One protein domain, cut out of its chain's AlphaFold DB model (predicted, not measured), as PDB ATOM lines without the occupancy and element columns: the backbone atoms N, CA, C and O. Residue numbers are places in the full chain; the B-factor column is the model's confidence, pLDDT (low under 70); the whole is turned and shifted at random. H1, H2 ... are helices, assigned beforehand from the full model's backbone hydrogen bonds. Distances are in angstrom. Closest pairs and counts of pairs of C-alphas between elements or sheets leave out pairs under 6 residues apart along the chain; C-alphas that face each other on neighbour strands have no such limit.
ATOM      1  N   GLN A  15     158.046 186.023 179.124       83.81
ATOM      2  CA  GLN A  15     159.195 186.930 179.140       83.81
ATOM      3  C   GLN A  15     160.397 186.339 178.397       83.81
ATOM      4  O   GLN A  15     161.074 187.056 177.654       83.81
ATOM      5  N   THR A  16     160.646 185.041 178.563       81.31
ATOM      6  CA  THR A  16     161.728 184.316 177.889       81.31
ATOM      7  C   THR A  16     161.439 184.195 176.399       81.31
ATOM      8  O   THR A  16     162.316 184.491 175.589       81.31
ATOM      9  N   LEU A  17     160.189 183.915 176.014       84.50
ATOM     10  CA  LEU A  17     159.764 183.939 174.613       84.50
ATOM     11  C   LEU A  17     160.041 185.298 173.953       84.50
ATOM     12  O   LEU A  17     160.674 185.356 172.899       84.50
ATOM     13  N   ARG A  18     159.641 186.405 174.593       87.00
ATOM     14  CA  ARG A  18     159.893 187.762 174.075       87.00
ATOM     15  C   ARG A  18     161.390 188.067 173.958       87.00
ATOM     16  O   ARG A  18     161.804 188.765 173.033       87.00
ATOM     17  N   ARG A  19     162.223 187.561 174.877       86.94
ATOM     18  CA  ARG A  19     163.690 187.696 174.799       86.94
ATOM     19  C   ARG A  19     164.271 186.922 173.620       86.94
ATOM     20  O   ARG A  19     165.094 187.485 172.902       86.94
ATOM     21  N   VAL A  20     163.828 185.682 173.401       87.69
ATOM     22  CA  VAL A  20     164.216 184.875 172.234       87.69
ATOM     23  C   VAL A  20     163.829 185.592 170.948       87.69
ATOM     24  O   VAL A  20     164.686 185.791 170.096       87.69
ATOM     25  N   GLN A  21     162.583 186.056 170.831       90.19
ATOM     26  CA  GLN A  21     162.093 186.756 169.638       90.19
ATOM     27  C   GLN A  21     162.935 187.988 169.298       90.19
ATOM     28  O   GLN A  21     163.454 188.079 168.188       90.19
ATOM     29  N   ARG A  22     163.160 188.882 170.271       92.12
ATOM     30  CA  ARG A  22     164.013 190.066 170.071       92.12
ATOM     31  C   ARG A  22     165.422 189.680 169.646       92.12
ATOM     32  O   ARG A  22     165.990 190.295 168.751       92.12
ATOM     33  N   LYS A  23     165.990 188.642 170.268       93.06
ATOM     34  CA  LYS A  23     167.343 188.199 169.939       93.06
ATOM     35  C   LYS A  23     167.429 187.609 168.530       93.06
ATOM     36  O   LYS A  23     168.404 187.873 167.831       93.06
ATOM     37  N   THR A  24     166.416 186.854 168.113       93.62
ATOM     38  CA  THR A  24     166.270 186.333 166.749       93.62
ATOM     39  C   THR A  24     166.199 187.473 165.739       93.62
ATOM     40  O   THR A  24     166.961 187.469 164.778       93.62
ATOM     41  N   GLU A  25     165.338 188.467 165.970       95.81
ATOM     42  CA  GLU A  25     165.200 189.647 165.103       95.81
ATOM     43  C   GLU A  25     166.496 190.456 165.018       95.81
ATOM     44  O   GLU A  25     166.891 190.892 163.938       95.81
ATOM     45  N   ASP A  26     167.200 190.620 166.140       96.06
ATOM     46  CA  ASP A  26     168.488 191.305 166.170       96.06
ATOM     47  C   ASP A  26     169.536 190.591 165.317       96.06
ATOM     48  O   ASP A  26     170.212 191.239 164.516       96.06
ATOM     49  N   ILE A  27     169.675 189.271 165.476       95.50
ATOM     50  CA  ILE A  27     170.632 188.477 164.696       95.50
ATOM     51  C   ILE A  27     170.262 188.528 163.216       95.50
ATOM     52  O   ILE A  27     171.130 188.838 162.404       95.50
ATOM     53  N   ASP A  28     168.995 188.280 162.876       96.81
ATOM     54  CA  ASP A  28     168.503 188.290 161.496       96.81
ATOM     55  C   ASP A  28     168.777 189.638 160.810       96.81
ATOM     56  O   ASP A  28     169.380 189.703 159.738       96.81
ATOM     57  N   ARG A  29     168.458 190.743 161.492       97.62
ATOM     58  CA  ARG A  29     168.746 192.099 161.014       97.62
ATOM     59  C   ARG A  29     170.239 192.333 160.805       97.62
ATOM     60  O   ARG A  29     170.619 192.937 159.805       97.62
ATOM     61  N   ILE A  30     171.091 191.896 161.735       96.25
ATOM     62  CA  ILE A  30     172.548 192.068 161.628       96.25
ATOM     63  C   ILE A  30     173.090 191.311 160.414       96.25
ATOM     64  O   ILE A  30     173.874 191.876 159.651       96.25
ATOM     65  N   VAL A  31     172.687 190.053 160.228       97.38
ATOM     66  CA  VAL A  31     173.235 189.209 159.158       97.38
ATOM     67  C   VAL A  31     172.751 189.658 157.785       97.38
ATOM     68  O   VAL A  31     173.562 189.738 156.866       97.38
ATOM     69  N   ARG A  32     171.473 190.043 157.658       97.75
ATOM     70  CA  ARG A  32     170.906 190.567 156.407       97.75
ATOM     71  C   ARG A  32     171.468 191.933 156.053       97.75
ATOM     72  O   ARG A  32     171.813 192.167 154.903       97.75
ATOM     73  N   ARG A  33     171.628 192.822 157.039       97.25
ATOM     74  CA  ARG A  33     172.263 194.124 156.809       97.25
ATOM     75  C   ARG A  33     173.705 193.965 156.350       97.25
ATOM     76  O   ARG A  33     174.109 194.643 155.420       97.25
ATOM     77  N   TRP A  34     174.463 193.072 156.982       96.88
ATOM     78  CA  TRP A  34     175.833 192.800 156.557       96.88
ATOM     79  C   TRP A  34     175.879 192.219 155.141       96.88
ATOM     80  O   TRP A  34     176.712 192.636 154.347       96.88
ATOM     81  N   ALA A  35     174.969 191.302 154.798       97.38
ATOM     82  CA  ALA A  35     174.870 190.782 153.439       97.38
ATOM     83  C   ALA A  35     174.572 191.896 152.427       97.38
ATOM     84  O   ALA A  35     175.225 191.954 151.392       97.38
ATOM     85  N   GLN A  36     173.664 192.820 152.753       96.75
ATOM     86  CA  GLN A  36     173.396 193.987 151.912       96.75
ATOM     87  C   GLN A  36     174.630 194.885 151.771       96.75
ATOM     88  O   GLN A  36     174.966 195.265 150.658       96.75
ATOM     89  N   ASP A  37     175.351 195.148 152.865       95.94
ATOM     90  CA  ASP A  37     176.593 195.928 152.824       95.94
ATOM     91  C   ASP A  37     177.630 195.274 151.874       95.94
ATOM     92  O   ASP A  37     178.388 195.979 151.212       95.94
ATOM     93  N   VAL A  38     177.663 193.933 151.773       96.06
ATOM     94  CA  VAL A  38     178.499 193.206 150.794       96.06
ATOM     95  C   VAL A  38     177.987 193.392 149.366       96.06
ATOM     96  O   VAL A  38     178.793 193.613 148.467       96.06
ATOM     97  N   ILE A  39     176.674 193.295 149.143       95.94
ATOM     98  CA  ILE A  39     176.066 193.488 147.818       95.94
ATOM     99  C   ILE A  39     176.315 194.912 147.303       95.94
ATOM    100  O   ILE A  39     176.679 195.086 146.142       95.94
ATOM    101  N   ASP A  40     176.198 195.918 148.167       94.25
ATOM    102  CA  ASP A  40     176.333 197.334 147.808       94.25
ATOM    103  C   ASP A  40     177.747 197.705 147.332       94.25
ATOM    104  O   ASP A  40     177.920 198.655 146.565       94.25
ATOM    105  N   VAL A  41     178.765 196.958 147.771       93.50
ATOM    106  CA  VAL A  41     180.154 197.167 147.339       93.50
ATOM    107  C   VAL A  41     180.525 196.378 146.080       93.50
ATOM    108  O   VAL A  41     181.635 196.538 145.569       93.50
ATOM    109  N   LEU A  42     179.637 195.522 145.562       93.62
ATOM    110  CA  LEU A  42     179.912 194.771 144.341       93.62
ATOM    111  C   LEU A  42     180.017 195.701 143.115       93.62
ATOM    112  O   LEU A  42     179.341 196.731 143.043       93.62
ATOM    113  N   PRO A  43     180.853 195.356 142.115       89.62
ATOM    114  CA  PRO A  43     180.973 196.154 140.900       89.62
ATOM    115  C   PRO A  43     179.639 196.316 140.168       89.62
ATOM    116  O   PRO A  43     178.888 195.360 139.980       89.62
ATOM    117  N   LYS A  44     179.383 197.524 139.659       83.88
ATOM    118  CA  LYS A  44     178.268 197.762 138.736       83.88
ATOM    119  C   LYS A  44     178.576 197.057 137.411       83.88
ATOM    120  O   LYS A  44     179.631 197.300 136.831       83.88
ATOM    121  N   GLY A  45     177.670 196.198 136.943       81.75
ATOM    122  CA  GLY A  45     177.828 195.450 135.687       81.75
ATOM    123  C   GLY A  45     178.234 193.979 135.834       81.75
ATOM    124  O   GLY A  45     178.723 193.392 134.873       81.75
ATOM    125  N   LEU A  46     178.046 193.370 137.010       91.06
ATOM    126  CA  LEU A  46     178.080 191.908 137.126       91.06
ATOM    127  C   LEU A  46     176.965 191.277 136.281       91.06
ATOM    128  O   LEU A  46     175.867 191.820 136.198       91.06
ATOM    129  N   CYS A  47     177.221 190.095 135.717       91.56
ATOM    130  CA  CYS A  47     176.246 189.322 134.935       91.56
ATOM    131  C   CYS A  47     175.164 188.637 135.801       91.56
ATOM    132  O   CYS A  47     174.689 187.552 135.454       91.56
ATOM    133  N   LEU A  48     174.803 189.257 136.928       94.00
ATOM    134  CA  LEU A  48     173.788 188.776 137.857       94.00
ATOM    135  C   LEU A  48     172.486 189.545 137.665       94.00
ATOM    136  O   LEU A  48     172.499 190.769 137.533       94.00
ATOM    137  N   ILE A  49     171.371 188.823 137.674       94.44
ATOM    138  CA  ILE A  49     170.030 189.424 137.694       94.44
ATOM    139  C   ILE A  49     169.574 189.696 139.135       94.44
ATOM    140  O   ILE A  49     170.185 189.222 140.093       94.44
ATOM    141  N   GLU A  50     168.477 190.437 139.300       93.94
ATOM    142  CA  GLU A  50     167.943 190.797 140.622       93.94
ATOM    143  C   GLU A  50     167.628 189.569 141.491       93.94
ATOM    144  O   GLU A  50     168.042 189.526 142.651       93.94
ATOM    145  N   ASP A  51     167.003 188.534 140.918       94.19
ATOM    146  CA  ASP A  51     166.694 187.278 141.618       94.19
ATOM    147  C   ASP A  51     167.964 186.602 142.167       94.19
ATOM    148  O   ASP A  51     168.005 186.125 143.302       94.19
ATOM    149  N   GLU A  52     169.043 186.600 141.381       96.38
ATOM    150  CA  GLU A  52     170.325 186.005 141.766       96.38
ATOM    151  C   GLU A  52     171.029 186.826 142.844       96.38
ATOM    152  O   GLU A  52     171.613 186.251 143.761       96.38
ATOM    153  N   LEU A  53     170.960 188.159 142.766       96.75
ATOM    154  CA  LEU A  53     171.475 189.044 143.811       96.75
ATOM    155  C   LEU A  53     170.717 188.843 145.126       96.75
ATOM    156  O   LEU A  53     171.336 188.828 146.194       96.75
ATOM    157  N   TYR A  54     169.404 188.631 145.057       97.00
ATOM    158  CA  TYR A  54     168.590 188.320 146.224       97.00
ATOM    159  C   TYR A  54     169.001 186.980 146.858       97.00
ATOM    160  O   TYR A  54     169.315 186.934 148.051       97.00
ATOM    161  N   VAL A  55     169.100 185.909 146.062       97.25
ATOM    162  CA  VAL A  55     169.560 184.587 146.532       97.25
ATOM    163  C   VAL A  55     170.988 184.658 147.089       97.25
ATOM    164  O   VAL A  55     171.277 184.094 148.148       97.25
ATOM    165  N   LEU A  56     171.880 185.401 146.429       97.94
ATOM    166  CA  LEU A  56     173.242 185.653 146.898       97.94
ATOM    167  C   LEU A  56     173.247 186.327 148.277       97.94
ATOM    168  O   LEU A  56     173.975 185.890 149.171       97.94
ATOM    169  N   GLY A  57     172.414 187.352 148.473       97.81
ATOM    170  CA  GLY A  57     172.250 188.034 149.757       97.81
ATOM    171  C   GLY A  57     171.816 187.087 150.881       97.81
ATOM    172  O   GLY A  57     172.355 187.149 151.989       97.81
ATOM    173  N   LEU A  58     170.905 186.152 150.598       98.25
ATOM    174  CA  LEU A  58     170.471 185.145 151.571       98.25
ATOM    175  C   LEU A  58     171.606 184.183 151.955       98.25
ATOM    176  O   LEU A  58     171.837 183.943 153.144       98.25
ATOM    177  N   PHE A  59     172.372 183.684 150.979       98.25
ATOM    178  CA  PHE A  59     173.532 182.835 151.266       98.25
ATOM    179  C   PHE A  59     174.622 183.580 152.050       98.25
ATOM    180  O   PHE A  59     175.200 183.016 152.983       98.25
ATOM    181  N   LEU A  60     174.884 184.850 151.731       97.81
ATOM    182  CA  LEU A  60     175.817 185.697 152.482       97.81
ATOM    183  C   LEU A  60     175.370 185.875 153.940       97.81
ATOM    184  O   LEU A  60     176.183 185.728 154.858       97.81
ATOM    185  N   ALA A  61     174.080 186.127 154.167       97.69
ATOM    186  CA  ALA A  61     173.509 186.222 155.508       97.69
ATOM    187  C   ALA A  61     173.669 184.902 156.283       97.69
ATOM    188  O   ALA A  61     174.038 184.916 157.460       97.69
ATOM    189  N   GLN A  62     173.483 183.756 155.620       96.75
ATOM    190  CA  GLN A  62     173.683 182.434 156.220       96.75
ATOM    191  C   GLN A  62     175.140 182.222 156.666       96.75
ATOM    192  O   GLN A  62     175.377 181.779 157.796       96.75
ATOM    193  N   GLN A  63     176.118 182.597 155.829       95.38
ATOM    194  CA  GLN A  63     177.543 182.531 156.188       95.38
ATOM    195  C   GLN A  63     177.868 183.454 157.368       95.38
ATOM    196  O   GLN A  63     178.480 183.031 158.353       95.38
ATOM    197  N   ARG A  64     177.377 184.698 157.338       95.00
ATOM    198  CA  ARG A  64     177.606 185.658 158.424       95.00
ATOM    199  C   ARG A  64     177.016 185.184 159.747       95.00
ATOM    200  O   ARG A  64     177.663 185.316 160.785       95.00
ATOM    201  N   ARG A  65     175.808 184.616 159.721       95.62
ATOM    202  CA  ARG A  65     175.159 184.029 160.899       95.62
ATOM    203  C   ARG A  65     176.021 182.933 161.520       95.62
ATOM    204  O   ARG A  65     176.127 182.878 162.744       95.62
ATOM    205  N   LEU A  66     176.636 182.085 160.690       91.88
ATOM    206  CA  LEU A  66     177.533 181.023 161.147       91.88
ATOM    207  C   LEU A  66     178.780 181.566 161.825       91.88
ATOM    208  O   LEU A  66     179.111 181.104 162.913       91.88
ATOM    209  N   ASN A  67     179.397 182.602 161.268       89.44
ATOM    210  CA  ASN A  67     180.519 183.253 161.932       89.44
ATOM    211  C   ASN A  67     180.132 183.846 163.296       89.44
ATOM    212  O   ASN A  67     180.845 183.625 164.271       89.44
ATOM    213  N   ILE A  68     178.987 184.534 163.394       89.25
ATOM    214  CA  ILE A  68     178.516 185.104 164.670       89.25
ATOM    215  C   ILE A  68     178.274 183.999 165.707       89.25
ATOM    216  O   ILE A  68     178.634 184.165 166.872       89.25
ATOM    217  N   GLU A  69     177.690 182.870 165.299       88.44
ATOM    218  CA  GLU A  69     177.496 181.731 166.199       88.44
ATOM    219  C   GLU A  69     178.841 181.187 166.700       88.44
ATOM    220  O   GLU A  69     179.023 181.030 167.907       88.44
ATOM    221  N   LEU A  70     179.803 180.955 165.803       86.50
ATOM    222  CA  LEU A  70     181.133 180.451 166.161       86.50
ATOM    223  C   LEU A  70     181.882 181.409 167.092       86.50
ATOM    224  O   LEU A  70     182.517 180.970 168.051       86.50
ATOM    225  N   ASP A  71     181.783 182.716 166.856       83.88
ATOM    226  CA  ASP A  71     182.388 183.723 167.725       83.88
ATOM    227  C   ASP A  71     181.718 183.773 169.101       83.88
ATOM    228  O   ASP A  71     182.400 183.962 170.106       83.88
ATOM    229  N   SER A  72     180.408 183.522 169.175       81.00
ATOM    230  CA  SER A  72     179.691 183.443 170.451       81.00
ATOM    231  C   SER A  72     180.057 182.217 171.295       81.00
ATOM    232  O   SER A  72     179.914 182.249 172.518       81.00
ATOM    233  N   GLN A  73     180.548 181.148 170.662       74.50
ATOM    234  CA  GLN A  73     180.981 179.918 171.331       74.50
ATOM    235  C   GLN A  73     182.431 179.990 171.840       74.50
ATOM    236  O   GLN A  73     182.829 179.167 172.667       74.50
ATOM    237  N   LYS A  74     183.233 180.964 171.385       69.44
ATOM    238  CA  LYS A  74     184.612 181.142 171.860       69.44
ATOM    239  C   LYS A  74     184.600 181.678 173.300       69.44
ATOM    240  O   LYS A  74     184.057 182.757 173.543       69.44
ATOM    241  N   PRO A  75     185.209 180.977 174.276       52.78
ATOM    242  CA  PRO A  75     185.294 181.489 175.637       52.78
ATOM    243  C   PRO A  75     186.151 182.766 175.669       52.78
ATOM    244  O   PRO A  75     187.144 182.849 174.939       52.78
ATOM    245  N   GLU A  97     171.196 179.448 176.101       82.19
ATOM    246  CA  GLU A  97     170.086 178.751 175.466       82.19
ATOM    247  C   GLU A  97     169.276 179.677 174.552       82.19
ATOM    248  O   GLU A  97     169.126 179.366 173.371       82.19
ATOM    249  N   ILE A  98     168.881 180.864 175.032       85.06
ATOM    250  CA  ILE A  98     168.224 181.901 174.218       85.06
ATOM    251  C   ILE A  98     169.034 182.195 172.948       85.06
ATOM    252  O   ILE A  98     168.474 182.272 171.854       85.06
ATOM    253  N   LEU A  99     170.355 182.353 173.078       87.88
ATOM    254  CA  LEU A  99     171.226 182.651 171.944       87.88
ATOM    255  C   LEU A  99     171.272 181.493 170.938       87.88
ATOM    256  O   LEU A  99     171.144 181.722 169.734       87.88
ATOM    257  N   ARG A 100     171.411 180.255 171.420       86.94
ATOM    258  CA  ARG A 100     171.414 179.049 170.580       86.94
ATOM    259  C   ARG A 100     170.100 178.896 169.820       86.94
ATOM    260  O   ARG A 100     170.115 178.638 168.618       86.94
ATOM    261  N   VAL A 101     168.972 179.079 170.504       88.44
ATOM    262  CA  VAL A 101     167.637 179.012 169.899       88.44
ATOM    263  C   VAL A 101     167.488 180.096 168.841       88.44
ATOM    264  O   VAL A 101     167.104 179.784 167.718       88.44
ATOM    265  N   ALA A 102     167.889 181.335 169.138       90.19
ATOM    266  CA  ALA A 102     167.842 182.424 168.171       90.19
ATOM    267  C   ALA A 102     168.670 182.117 166.908       90.19
ATOM    268  O   ALA A 102     168.174 182.277 165.793       90.19
ATOM    269  N   HIS A 103     169.894 181.598 167.053       92.06
ATOM    270  CA  HIS A 103     170.727 181.195 165.914       92.06
ATOM    271  C   HIS A 103     170.111 180.070 165.075       92.06
ATOM    272  O   HIS A 103     170.228 180.115 163.848       92.06
ATOM    273  N   ARG A 104     169.456 179.087 165.706       90.75
ATOM    274  CA  ARG A 104     168.729 178.014 165.007       90.75
ATOM    275  C   ARG A 104     167.510 178.551 164.266       90.75
ATOM    276  O   ARG A 104     167.321 178.228 163.099       90.75
ATOM    277  N   THR A 105     166.719 179.415 164.904       92.75
ATOM    278  CA  THR A 105     165.551 180.039 164.268       92.75
ATOM    279  C   THR A 105     165.958 180.872 163.055       92.75
ATOM    280  O   THR A 105     165.321 180.767 162.013       92.75
ATOM    281  N   VAL A 106     167.029 181.669 163.153       95.06
ATOM    282  CA  VAL A 106     167.540 182.431 162.000       95.06
ATOM    283  C   VAL A 106     168.058 181.501 160.900       95.06
ATOM    284  O   VAL A 106     167.781 181.755 159.733       95.06
ATOM    285  N   ALA A 107     168.764 180.418 161.244       94.12
ATOM    286  CA  ALA A 107     169.229 179.441 160.255       94.12
ATOM    287  C   ALA A 107     168.059 178.820 159.474       94.12
ATOM    288  O   ALA A 107     168.050 178.895 158.250       94.12
ATOM    289  N   SER A 108     167.037 178.325 160.179       94.44
ATOM    290  CA  SER A 108     165.838 177.744 159.563       94.44
ATOM    291  C   SER A 108     165.073 178.752 158.693       94.44
ATOM    292  O   SER A 108     164.626 178.409 157.601       94.44
ATOM    293  N   ARG A 109     164.961 180.019 159.129       95.94
ATOM    294  CA  ARG A 109     164.348 181.086 158.317       95.94
ATOM    295  C   ARG A 109     165.122 181.337 157.026       95.94
ATOM    296  O   ARG A 109     164.510 181.409 155.969       95.94
ATOM    297  N   LEU A 110     166.447 181.457 157.109       96.81
ATOM    298  CA  LEU A 110     167.291 181.689 155.935       96.81
ATOM    299  C   LEU A 110     167.248 180.507 154.963       96.81
ATOM    300  O   LEU A 110     167.148 180.736 153.767       96.81
ATOM    301  N   GLU A 111     167.275 179.269 155.457       95.94
ATOM    302  CA  GLU A 111     167.124 178.069 154.621       95.94
ATOM    303  C   GLU A 111     165.777 178.064 153.895       95.94
ATOM    304  O   GLU A 111     165.740 177.945 152.674       95.94
ATOM    305  N   SER A 112     164.681 178.318 154.620       96.19
ATOM    306  CA  SER A 112     163.351 178.414 154.014       96.19
ATOM    307  C   SER A 112     163.251 179.538 152.977       96.19
ATOM    308  O   SER A 112     162.610 179.354 151.943       96.19
ATOM    309  N   ASP A 113     163.865 180.695 153.233       97.81
ATOM    310  CA  ASP A 113     163.865 181.814 152.291       97.81
ATOM    311  C   ASP A 113     164.707 181.516 151.041       97.81
ATOM    312  O   ASP A 113     164.302 181.901 149.946       97.81
ATOM    313  N   ILE A 114     165.843 180.819 151.184       97.06
ATOM    314  CA  ILE A 114     166.688 180.378 150.061       97.06
ATOM    315  C   ILE A 114     165.912 179.407 149.174       97.06
ATOM    316  O   ILE A 114     165.842 179.618 147.962       97.06
ATOM    317  N   ASP A 115     165.310 178.378 149.774       95.75
ATOM    318  CA  ASP A 115     164.535 177.375 149.045       95.75
ATOM    319  C   ASP A 115     163.368 178.032 148.307       95.75
ATOM    320  O   ASP A 115     163.197 177.821 147.106       95.75
ATOM    321  N   ARG A 116     162.628 178.916 148.991       96.69
ATOM    322  CA  ARG A 116     161.514 179.662 148.398       96.69
ATOM    323  C   ARG A 116     161.972 180.549 147.238       96.69
ATOM    324  O   ARG A 116     161.337 180.539 146.189       96.69
ATOM    325  N   ALA A 117     163.056 181.307 147.406       96.50
ATOM    326  CA  ALA A 117     163.579 182.188 146.361       96.50
ATOM    327  C   ALA A 117     164.007 181.398 145.115       96.50
ATOM    328  O   ALA A 117     163.672 181.769 143.993       96.50
ATOM    329  N   CYS A 118     164.693 180.272 145.316       94.94
ATOM    330  CA  CYS A 118     165.099 179.395 144.226       94.94
ATOM    331  C   CYS A 118     163.892 178.716 143.562       94.94
ATOM    332  O   CYS A 118     163.884 178.535 142.349       94.94
ATOM    333  N   GLN A 119     162.871 178.339 144.336       95.19
ATOM    334  CA  GLN A 119     161.641 177.767 143.800       95.19
ATOM    335  C   GLN A 119     160.897 178.771 142.925       95.19
ATOM    336  O   GLN A 119     160.547 178.418 141.806       95.19
ATOM    337  N   PHE A 120     160.712 180.012 143.385       95.25
ATOM    338  CA  PHE A 120     160.076 181.054 142.578       95.25
ATOM    339  C   PHE A 120     160.832 181.308 141.279       95.25
ATOM    340  O   PHE A 120     160.235 181.253 140.210       95.25
ATOM    341  N   PHE A 121     162.153 181.467 141.358       94.06
ATOM    342  CA  PHE A 121     162.974 181.677 140.173       94.06
ATOM    343  C   PHE A 121     162.805 180.554 139.127       94.06
ATOM    344  O   PHE A 121     162.690 180.850 137.934       94.06
ATOM    345  N   CYS A 122     162.764 179.289 139.567       93.06
ATOM    346  CA  CYS A 122     162.532 178.132 138.701       93.06
ATOM    347  C   CYS A 122     161.093 178.081 138.161       93.06
ATOM    348  O   CYS A 122     160.904 177.893 136.963       93.06
ATOM    349  N   SER A 123     160.087 178.270 139.019       92.44
ATOM    350  CA  SER A 123     158.670 178.217 138.641       92.44
ATOM    351  C   SER A 123     158.285 179.301 137.637       92.44
ATOM    352  O   SER A 123     157.562 179.009 136.691       92.44
ATOM    353  N   ASP A 124     158.821 180.514 137.776       92.31
ATOM    354  CA  ASP A 124     158.572 181.624 136.844       92.31
ATOM    355  C   ASP A 124     159.115 181.355 135.428       92.31
ATOM    356  O   ASP A 124     158.773 182.058 134.478       92.31
ATOM    357  N   ARG A 125     159.989 180.354 135.285       90.31
ATOM    358  CA  ARG A 125     160.690 179.996 134.044       90.31
ATOM    359  C   ARG A 125     160.400 178.562 133.595       90.31
ATOM    360  O   ARG A 125     161.093 178.071 132.714       90.31
ATOM    361  N   ASP A 126     159.398 177.917 134.195       89.88
ATOM    362  CA  ASP A 126     158.984 176.535 133.909       89.88
ATOM    363  C   ASP A 126     160.121 175.501 134.032       89.88
ATOM    364  O   ASP A 126     160.242 174.547 133.268       89.88
ATOM    365  N   ILE A 127     161.002 175.704 135.015       90.62
ATOM    366  CA  ILE A 127     162.113 174.798 135.318       90.62
ATOM    367  C   ILE A 127     161.736 173.935 136.517       90.62
ATOM    368  O   ILE A 127     161.316 174.436 137.564       90.62
ATOM    369  N   GLU A 128     161.971 172.626 136.421       90.31
ATOM    370  CA  GLU A 128     161.859 171.749 137.581       90.31
ATOM    371  C   GLU A 128     162.912 172.132 138.635       90.31
ATOM    372  O   GLU A 128     164.120 172.056 138.405       90.31
ATOM    373  N   HIS A 129     162.447 172.525 139.823       86.75
ATOM    374  CA  HIS A 129     163.289 173.060 140.898       86.75
ATOM    375  C   HIS A 129     164.431 172.125 141.339       86.75
ATOM    376  O   HIS A 129     165.501 172.592 141.726       86.75
ATOM    377  N   ASN A 130     164.208 170.809 141.284       89.69
ATOM    378  CA  ASN A 130     165.186 169.794 141.685       89.69
ATOM    379  C   ASN A 130     165.939 169.174 140.500       89.69
ATOM    380  O   ASN A 130     166.630 168.170 140.675       89.69
ATOM    381  N   SER A 131     165.822 169.758 139.309       91.06
ATOM    382  CA  SER A 131     166.610 169.335 138.155       91.06
ATOM    383  C   SER A 131     168.104 169.606 138.371       91.06
ATOM    384  O   SER A 131     168.495 170.536 139.083       91.06
ATOM    385  N   GLU A 132     168.957 168.807 137.730       90.62
ATOM    386  CA  GLU A 132     170.415 168.975 137.788       90.62
ATOM    387  C   GLU A 132     170.873 170.401 137.402       90.62
ATOM    388  O   GLU A 132     171.648 170.984 138.163       90.62
ATOM    389  N   PRO A 133     170.345 171.050 136.339       90.69
ATOM    390  CA  PRO A 133     170.721 172.423 135.992       90.69
ATOM    391  C   PRO A 133     170.340 173.459 137.058       90.69
ATOM    392  O   PRO A 133     171.113 174.382 137.329       90.69
ATOM    393  N   ALA A 134     169.172 173.304 137.694       93.00
ATOM    394  CA  ALA A 134     168.745 174.185 138.779       93.00
ATOM    395  C   ALA A 134     169.644 174.017 140.013       93.00
ATOM    396  O   ALA A 134     170.055 175.002 140.632       93.00
ATOM    397  N   ILE A 135     170.011 172.778 140.352       94.25
ATOM    398  CA  ILE A 135     170.945 172.485 141.444       94.25
ATOM    399  C   ILE A 135     172.313 173.115 141.164       94.25
ATOM    400  O   ILE A 135     172.833 173.819 142.031       94.25
ATOM    401  N   ASP A 136     172.857 172.919 139.965       94.62
ATOM    402  CA  ASP A 136     174.136 173.483 139.525       94.62
ATOM    403  C   ASP A 136     174.173 175.011 139.646       94.62
ATOM    404  O   ASP A 136     175.127 175.583 140.184       94.62
ATOM    405  N   TRP A 137     173.109 175.681 139.196       96.06
ATOM    406  CA  TRP A 137     172.959 177.130 139.306       96.06
ATOM    407  C   TRP A 137     172.943 177.594 140.773       96.06
ATOM    408  O   TRP A 137     173.719 178.477 141.151       96.06
ATOM    409  N   ARG A 138     172.149 176.951 141.643       96.12
ATOM    410  CA  ARG A 138     172.129 177.273 143.086       96.12
ATOM    411  C   ARG A 138     173.493 177.057 143.740       96.12
ATOM    412  O   ARG A 138     173.919 177.863 144.570       96.12
ATOM    413  N   VAL A 139     174.185 175.971 143.384       96.88
ATOM    414  CA  VAL A 139     175.523 175.656 143.902       96.88
ATOM    415  C   VAL A 139     176.525 176.732 143.483       96.88
ATOM    416  O   VAL A 139     177.312 177.176 144.322       96.88
ATOM    417  N   ALA A 140     176.460 177.214 142.240       97.38
ATOM    418  CA  ALA A 140     177.312 178.301 141.765       97.38
ATOM    419  C   ALA A 140     177.094 179.603 142.562       97.38
ATOM    420  O   ALA A 140     178.069 180.230 142.987       97.38
ATOM    421  N   ILE A 141     175.840 179.975 142.855       97.88
ATOM    422  CA  ILE A 141     175.532 181.163 143.677       97.88
ATOM    423  C   ILE A 141     176.040 180.989 145.109       97.88
ATOM    424  O   ILE A 141     176.682 181.886 145.662       97.88
ATOM    425  N   ARG A 142     175.810 179.819 145.713       97.62
ATOM    426  CA  ARG A 142     176.313 179.509 147.057       97.62
ATOM    427  C   ARG A 142     177.836 179.598 147.120       97.62
ATOM    428  O   ARG A 142     178.379 180.116 148.097       97.62
ATOM    429  N   TYR A 143     178.524 179.113 146.090       97.88
ATOM    430  CA  TYR A 143     179.978 179.184 146.008       97.88
ATOM    431  C   TYR A 143     180.472 180.632 145.906       97.88
ATOM    432  O   TYR A 143     181.377 181.020 146.648       97.88
ATOM    433  N   LEU A 144     179.835 181.465 145.074       97.44
ATOM    434  CA  LEU A 144     180.113 182.902 145.034       97.44
ATOM    435  C   LEU A 144     179.952 183.540 146.422       97.44
ATOM    436  O   LEU A 144     180.851 184.247 146.877       97.44
ATOM    437  N   ALA A 145     178.858 183.242 147.129       97.69
ATOM    438  CA  ALA A 145     178.620 183.760 148.475       97.69
ATOM    439  C   ALA A 145     179.752 183.399 149.452       97.69
ATOM    440  O   ALA A 145     180.192 184.244 150.227       97.69
ATOM    441  N   GLN A 146     180.255 182.161 149.405       96.50
ATOM    442  CA  GLN A 146     181.360 181.709 150.257       96.50
ATOM    443  C   GLN A 146     182.659 182.471 149.975       96.50
ATOM    444  O   GLN A 146     183.334 182.895 150.916       96.50
ATOM    445  N   GLN A 147     182.992 182.670 148.698       96.81
ATOM    446  CA  GLN A 147     184.200 183.393 148.292       96.81
ATOM    447  C   GLN A 147     184.126 184.870 148.687       96.81
ATOM    448  O   GLN A 147     185.053 185.399 149.302       96.81
ATOM    449  N   LEU A 148     182.993 185.521 148.410       96.19
ATOM    450  CA  LEU A 148     182.763 186.905 148.816       96.19
ATOM    451  C   LEU A 148     182.808 187.058 150.331       96.19
ATOM    452  O   LEU A 148     183.462 187.966 150.834       96.19
ATOM    453  N   HIS A 149     182.167 186.150 151.064       95.56
ATOM    454  CA  HIS A 149     182.182 186.172 152.518       95.56
ATOM    455  C   HIS A 149     183.599 186.043 153.083       95.56
ATOM    456  O   HIS A 149     183.955 186.787 153.995       95.56
ATOM    457  N   HIS A 150     184.417 185.138 152.539       93.88
ATOM    458  CA  HIS A 150     185.794 184.955 152.990       93.88
ATOM    459  C   HIS A 150     186.588 186.265 152.937       93.88
ATOM    460  O   HIS A 150     187.201 186.642 153.935       93.88
ATOM    461  N   ILE A 151     186.504 186.989 151.821       92.94
ATOM    462  CA  ILE A 151     187.229 188.249 151.620       92.94
ATOM    463  C   ILE A 151     186.592 189.373 152.446       92.94
ATOM    464  O   ILE A 151     187.268 190.053 153.216       92.94
ATOM    465  N   ALA A 152     185.272 189.538 152.344       92.75
ATOM    466  CA  ALA A 152     184.541 190.614 153.005       92.75
ATOM    467  C   ALA A 152     184.594 190.528 154.538       92.75
ATOM    468  O   ALA A 152     184.508 191.546 155.217       92.75
ATOM    469  N   SER A 153     184.763 189.330 155.107       91.62
ATOM    470  CA  SER A 153     184.912 189.145 156.556       91.62
ATOM    471  C   SER A 153     186.209 189.727 157.134       91.62
ATOM    472  O   SER A 153     186.304 189.891 158.349       91.62
ATOM    473  N   GLN A 154     187.182 190.058 156.281       90.94
ATOM    474  CA  GLN A 154     188.491 190.591 156.665       90.94
ATOM    475  C   GLN A 154     188.558 192.125 156.597       90.94
ATOM    476  O   GLN A 154     189.600 192.699 156.899       90.94
ATOM    477  N   ILE A 155     187.472 192.787 156.183       89.06
ATOM    478  CA  ILE A 155     187.432 194.225 155.897       89.06
ATOM    479  C   ILE A 155     186.257 194.851 156.653       89.06
ATOM    480  O   ILE A 155     185.154 194.300 156.660       89.06
ATOM    481  N   ASP A 156     186.438 196.043 157.229       87.75
ATOM    482  CA  ASP A 156     185.288 196.877 157.591       87.75
ATOM    483  C   ASP A 156     184.705 197.518 156.322       87.75
ATOM    484  O   ASP A 156     185.152 198.573 155.864       87.75
ATOM    485  N   LEU A 157     183.690 196.869 155.742       87.44
ATOM    486  CA  LEU A 157     183.060 197.290 154.486       87.44
ATOM    487  C   LEU A 157     182.566 198.746 154.496       87.44
ATOM    488  O   LEU A 157     182.543 199.388 153.451       87.44
ATOM    489  N   LYS A 158     182.200 199.295 155.662       85.75
ATOM    490  CA  LYS A 158     181.658 200.661 155.762       85.75
ATOM    491  C   LYS A 158     182.727 201.731 155.839       85.75
ATOM    492  O   LYS A 158     182.465 202.876 155.479       85.75
ATOM    493  N   ARG A 159     183.895 201.385 156.375       86.62
ATOM    494  CA  ARG A 159     184.939 202.359 156.707       86.62
ATOM    495  C   ARG A 159     186.158 202.241 155.812       86.62
ATOM    496  O   ARG A 159     186.744 203.254 155.458       86.62
ATOM    497  N   GLU A 160     186.520 201.020 155.444       88.56
ATOM    498  CA  GLU A 160     187.842 200.710 154.899       88.56
ATOM    499  C   GLU A 160     187.787 200.149 153.478       88.56
ATOM    500  O   GLU A 160     188.827 200.049 152.829       88.56
ATOM    501  N   TYR A 161     186.597 199.825 152.955       89.31
ATOM    502  CA  TYR A 161     186.458 199.178 151.648       89.31
ATOM    503  C   TYR A 161     187.164 199.946 150.523       89.31
ATOM    504  O   TYR A 161     188.004 199.391 149.818       89.31
ATOM    505  N   TYR A 162     186.892 201.245 150.376       88.19
ATOM    506  CA  TYR A 162     187.465 202.033 149.280       88.19
ATOM    507  C   TYR A 162     188.975 202.253 149.402       88.19
ATOM    508  O   TYR A 162     189.621 202.542 148.396       88.19
ATOM    509  N   THR A 163     189.549 202.092 150.593       89.19
ATOM    510  CA  THR A 163     190.992 202.217 150.847       89.19
ATOM    511  C   THR A 163     191.715 200.871 150.857       89.19
ATOM    512  O   THR A 163     192.940 200.830 150.783       89.19
ATOM    513  N   SER A 164     190.970 199.770 150.937       90.06
ATOM    514  CA  SER A 164     191.486 198.411 151.053       90.06
ATOM    515  C   SER A 164     191.899 197.849 149.682       90.06
ATOM    516  O   SER A 164     191.128 197.932 148.721       90.06
ATOM    517  N   PRO A 165     193.089 197.225 149.554       89.62
ATOM    518  CA  PRO A 165     193.476 196.535 148.322       89.62
ATOM    519  C   PRO A 165     192.570 195.334 148.011       89.62
ATOM    520  O   PRO A 165     192.364 195.010 146.840       89.62
ATOM    521  N   GLN A 166     191.958 194.724 149.029       90.19
ATOM    522  CA  GLN A 166     191.018 193.616 148.872       90.19
ATOM    523  C   GLN A 166     189.745 194.011 148.101       90.19
ATOM    524  O   GLN A 166     189.065 193.130 147.579       90.19
ATOM    525  N   ARG A 167     189.441 195.310 147.921       91.12
ATOM    526  CA  ARG A 167     188.345 195.762 147.038       91.12
ATOM    527  C   ARG A 167     188.463 195.194 145.621       91.12
ATOM    528  O   ARG A 167     187.464 194.830 145.006       91.12
ATOM    529  N   PHE A 168     189.693 195.097 145.112       91.38
ATOM    530  CA  PHE A 168     189.963 194.561 143.782       91.38
ATOM    531  C   PHE A 168     189.757 193.051 143.749       91.38
ATOM    532  O   PHE A 168     189.244 192.528 142.766       91.38
ATOM    533  N   GLU A 169     190.104 192.360 144.833       92.50
ATOM    534  CA  GLU A 169     189.868 190.927 144.961       92.50
ATOM    535  C   GLU A 169     188.369 190.614 145.007       92.50
ATOM    536  O   GLU A 169     187.909 189.756 144.256       92.50
ATOM    537  N   VAL A 170     187.594 191.372 145.796       92.62
ATOM    538  CA  VAL A 170     186.123 191.296 145.802       92.62
ATOM    539  C   VAL A 170     185.583 191.484 144.387       92.62
ATOM    540  O   VAL A 170     184.805 190.659 143.915       92.62
ATOM    541  N   ALA A 171     186.026 192.529 143.685       92.88
ATOM    542  CA  ALA A 171     185.555 192.834 142.340       92.88
ATOM    543  C   ALA A 171     185.879 191.727 141.321       92.88
ATOM    544  O   ALA A 171     185.002 191.318 140.559       92.88
ATOM    545  N   LEU A 172     187.119 191.227 141.314       93.38
ATOM    546  CA  LEU A 172     187.561 190.182 140.388       93.38
ATOM    547  C   LEU A 172     186.843 188.859 140.655       93.38
ATOM    548  O   LEU A 172     186.294 188.267 139.728       93.38
ATOM    549  N   ARG A 173     186.770 188.426 141.921       93.88
ATOM    550  CA  ARG A 173     186.066 187.192 142.297       93.88
ATOM    551  C   ARG A 173     184.581 187.269 141.982       93.88
ATOM    552  O   ARG A 173     184.037 186.311 141.438       93.88
ATOM    553  N   ALA A 174     183.943 188.401 142.284       95.12
ATOM    554  CA  ALA A 174     182.542 188.618 141.951       95.12
ATOM    555  C   ALA A 174     182.308 188.493 140.446       95.12
ATOM    556  O   ALA A 174     181.409 187.771 140.033       95.12
ATOM    557  N   ARG A 175     183.142 189.147 139.627       95.19
ATOM    558  CA  ARG A 175     183.033 189.110 138.165       95.19
ATOM    559  C   ARG A 175     183.180 187.694 137.615       95.19
ATOM    560  O   ARG A 175     182.319 187.250 136.861       95.19
ATOM    561  N   ASP A 176     184.255 187.006 137.984       94.00
ATOM    562  CA  ASP A 176     184.591 185.705 137.399       94.00
ATOM    563  C   ASP A 176     183.534 184.648 137.752       94.00
ATOM    564  O   ASP A 176     183.115 183.860 136.906       94.00
ATOM    565  N   LEU A 177     183.032 184.667 138.988       96.06
ATOM    566  CA  LEU A 177     182.008 183.723 139.430       96.06
ATOM    567  C   LEU A 177     180.597 184.121 138.977       96.06
ATOM    568  O   LEU A 177     179.787 183.237 138.713       96.06
ATOM    569  N   ALA A 178     180.308 185.416 138.815       95.94
ATOM    570  CA  ALA A 178     179.067 185.870 138.187       95.94
ATOM    571  C   ALA A 178     178.963 185.411 136.725       95.94
ATOM    572  O   ALA A 178     177.873 185.068 136.275       95.94
ATOM    573  N   ALA A 179     180.080 185.362 135.991       94.81
ATOM    574  CA  ALA A 179     180.098 184.822 134.635       94.81
ATOM    575  C   ALA A 179     179.728 183.328 134.610       94.81
ATOM    576  O   ALA A 179     178.903 182.924 133.796       94.81
ATOM    577  N   ASN A 180     180.252 182.534 135.551       95.25
ATOM    578  CA  ASN A 180     179.878 181.122 135.701       95.25
ATOM    579  C   ASN A 180     178.385 180.956 136.055       95.25
ATOM    580  O   ASN A 180     177.696 180.130 135.470       95.25
ATOM    581  N   ILE A 181     177.845 181.779 136.963       96.56
ATOM    582  CA  ILE A 181     176.405 181.758 137.285       96.56
ATOM    583  C   ILE A 181     175.566 182.067 136.038       96.56
ATOM    584  O   ILE A 181     174.594 181.363 135.766       96.56
ATOM    585  N   ALA A 182     175.965 183.069 135.251       95.56
ATOM    586  CA  ALA A 182     175.292 183.413 134.004       95.56
ATOM    587  C   ALA A 182     175.338 182.273 132.976       95.56
ATOM    588  O   ALA A 182     174.333 182.005 132.322       95.56
ATOM    589  N   GLU A 183     176.469 181.577 132.856       94.19
ATOM    590  CA  GLU A 183     176.604 180.391 132.006       94.19
ATOM    591  C   GLU A 183     175.658 179.270 132.452       94.19
ATOM    592  O   GLU A 183     174.893 178.749 131.639       94.19
ATOM    593  N   LYS A 184     175.627 178.955 133.753       94.50
ATOM    594  CA  LYS A 184     174.726 177.941 134.321       94.50
ATOM    595  C   LYS A 184     173.255 178.304 134.140       94.50
ATOM    596  O   LYS A 184     172.467 177.449 133.742       94.50
ATOM    597  N   ARG A 185     172.890 179.573 134.351       94.62
ATOM    598  CA  ARG A 185     171.544 180.090 134.067       94.62
ATOM    599  C   ARG A 185     171.182 179.891 132.596       94.62
ATOM    600  O   ARG A 185     170.097 179.406 132.304       94.62
ATOM    601  N   ASN A 186     172.076 180.254 131.677       92.50
ATOM    602  CA  ASN A 186     171.825 180.122 130.243       92.50
ATOM    603  C   ASN A 186     171.692 178.657 129.816       92.50
ATOM    604  O   ASN A 186     170.829 178.357 129.005       92.50
ATOM    605  N   ALA A 187     172.492 177.745 130.372       89.75
ATOM    606  CA  ALA A 187     172.363 176.312 130.109       89.75
ATOM    607  C   ALA A 187     171.023 175.759 130.621       89.75
ATOM    608  O   ALA A 187     170.317 175.048 129.911       89.75
ATOM    609  N   MET A 188     170.639 176.148 131.835       89.50
ATOM    610  CA  MET A 188     169.361 175.779 132.437       89.50
ATOM    611  C   MET A 188     168.164 176.317 131.633       89.50
ATOM    612  O   MET A 188     167.177 175.607 131.488       89.50
ATOM    613  N   LEU A 189     168.266 177.522 131.062       88.31
ATOM    614  CA  LEU A 189     167.251 178.088 130.163       88.31
ATOM    615  C   LEU A 189     167.291 177.489 128.748       88.31
ATOM    616  O   LEU A 189     166.255 177.346 128.114       88.31
ATOM    617  N   GLY A 190     168.472 177.140 128.239       78.38
ATOM    618  CA  GLY A 190     168.661 176.570 126.903       78.38
ATOM    619  C   GLY A 190     168.078 175.164 126.764       78.38
ATOM    620  O   GLY A 190     167.630 174.793 125.688       78.38
ATOM    621  N   ASN A 191     167.980 174.416 127.864       60.47
ATOM    622  CA  ASN A 191     167.277 173.132 127.895       60.47
ATOM    623  C   ASN A 191     165.744 173.261 127.742       60.47
ATOM    624  O   ASN A 191     165.072 172.242 127.614       60.47
ATOM    625  N   LEU A 192     165.190 174.483 127.755       55.81
ATOM    626  CA  LEU A 192     163.758 174.749 127.561       55.81
ATOM    627  C   LEU A 192     163.373 174.965 126.091       55.81
ATOM    628  O   LEU A 192     162.184 175.067 125.799       55.81
TER     629      LEU A 192
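Overview. This is residues 15 to 75 and 97 to 192 of the 205 residues of an uncharacterized protein of Chloroflexi bacterium (UniProt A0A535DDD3). The longest helix, H3, and H2 lie side by side and run opposite ways; H1 crosses H2 on one side, and H4 crosses it on the other, so that H2 is at the middle. H4 folds back into H5 to make a helical hairpin, and H5 lies beyond H4, away from H1 and H3. The printed part has 157 residues with five named helices, in the order H1, H2, H3, H4, H5, and no named strand; the class is all helix, with helix packing part aligned, part crossed. The whole is compact, with a radius of gyration of the C-alphas of 16.8 A, and the C-alphas span 53 by 40 by 22 A.

Arrangement. Begin at H3, residues 97 to 123, and look from Ile 114 across to Val 55 in H2, residues 50 to 73: these are their closest C-alphas, 6.2 A apart. H2 and H3 touch at a shallow tilt of 17 degrees, opposite ways. H2 is the hub, touching three other helices. H1, residues 15 to 40, touches H2 with its residues 27 to 39 alone, at a steep tilt of 54 degrees, opposite ways; the closest C-alphas are those of Val 31 and Ala 61, 4.7 A apart. H1 also touches H3, with residues 16 to 28 of H1 and 98 to 106 of H3 alone, at a steep tilt of 49 degrees, the same way; the C-alphas of Thr 24 and Ala 102 are closest, at 4.4 A. H4, residues 132 to 152, touches H2 with its residues 141 to 149 alone, at a steep tilt of 53 degrees, the same way; the closest C-alphas are those of Leu 60 and Ala 145, 5.3 A apart. H4 forms a hairpin with H5, residues 166 to 190; they touch at a shallow tilt of 6 degrees, closest at the C-alphas of Pro 133 and Met 188, 5.1 A. H5 is near H2 and apart from H1 and H3. In each of the five helices every O i to N i+4 pair is within hydrogen-bond range.

Along the chain. Find C-alpha 97 at (170.086, 178.751, 175.466); from there H3 runs 38.6 A to C-alpha 123. H2 is 35.1 A long. Find C-alpha 15 at (159.195, 186.930, 179.140), where H1 begins; it is 37.2 A long. H4 measures 30.0 A, and H5 runs 35.7 A to C-alpha 190 at (168.661, 176.570, 126.903).

Size, cuts and confidence. The C-alphas of Gln 15 and Gly 190 are the two farthest apart, at 54.1 A. Residues 76 to 96 are cut out, and C-alphas 75 and 97 are 15.5 A apart across the cut. Of the links that are printed whole, H4 to H5, residues 153 to 165, is long. The mean pLDDT of the printed part is 91.8; residues 74 to 75 and 191 to 192 are under 70.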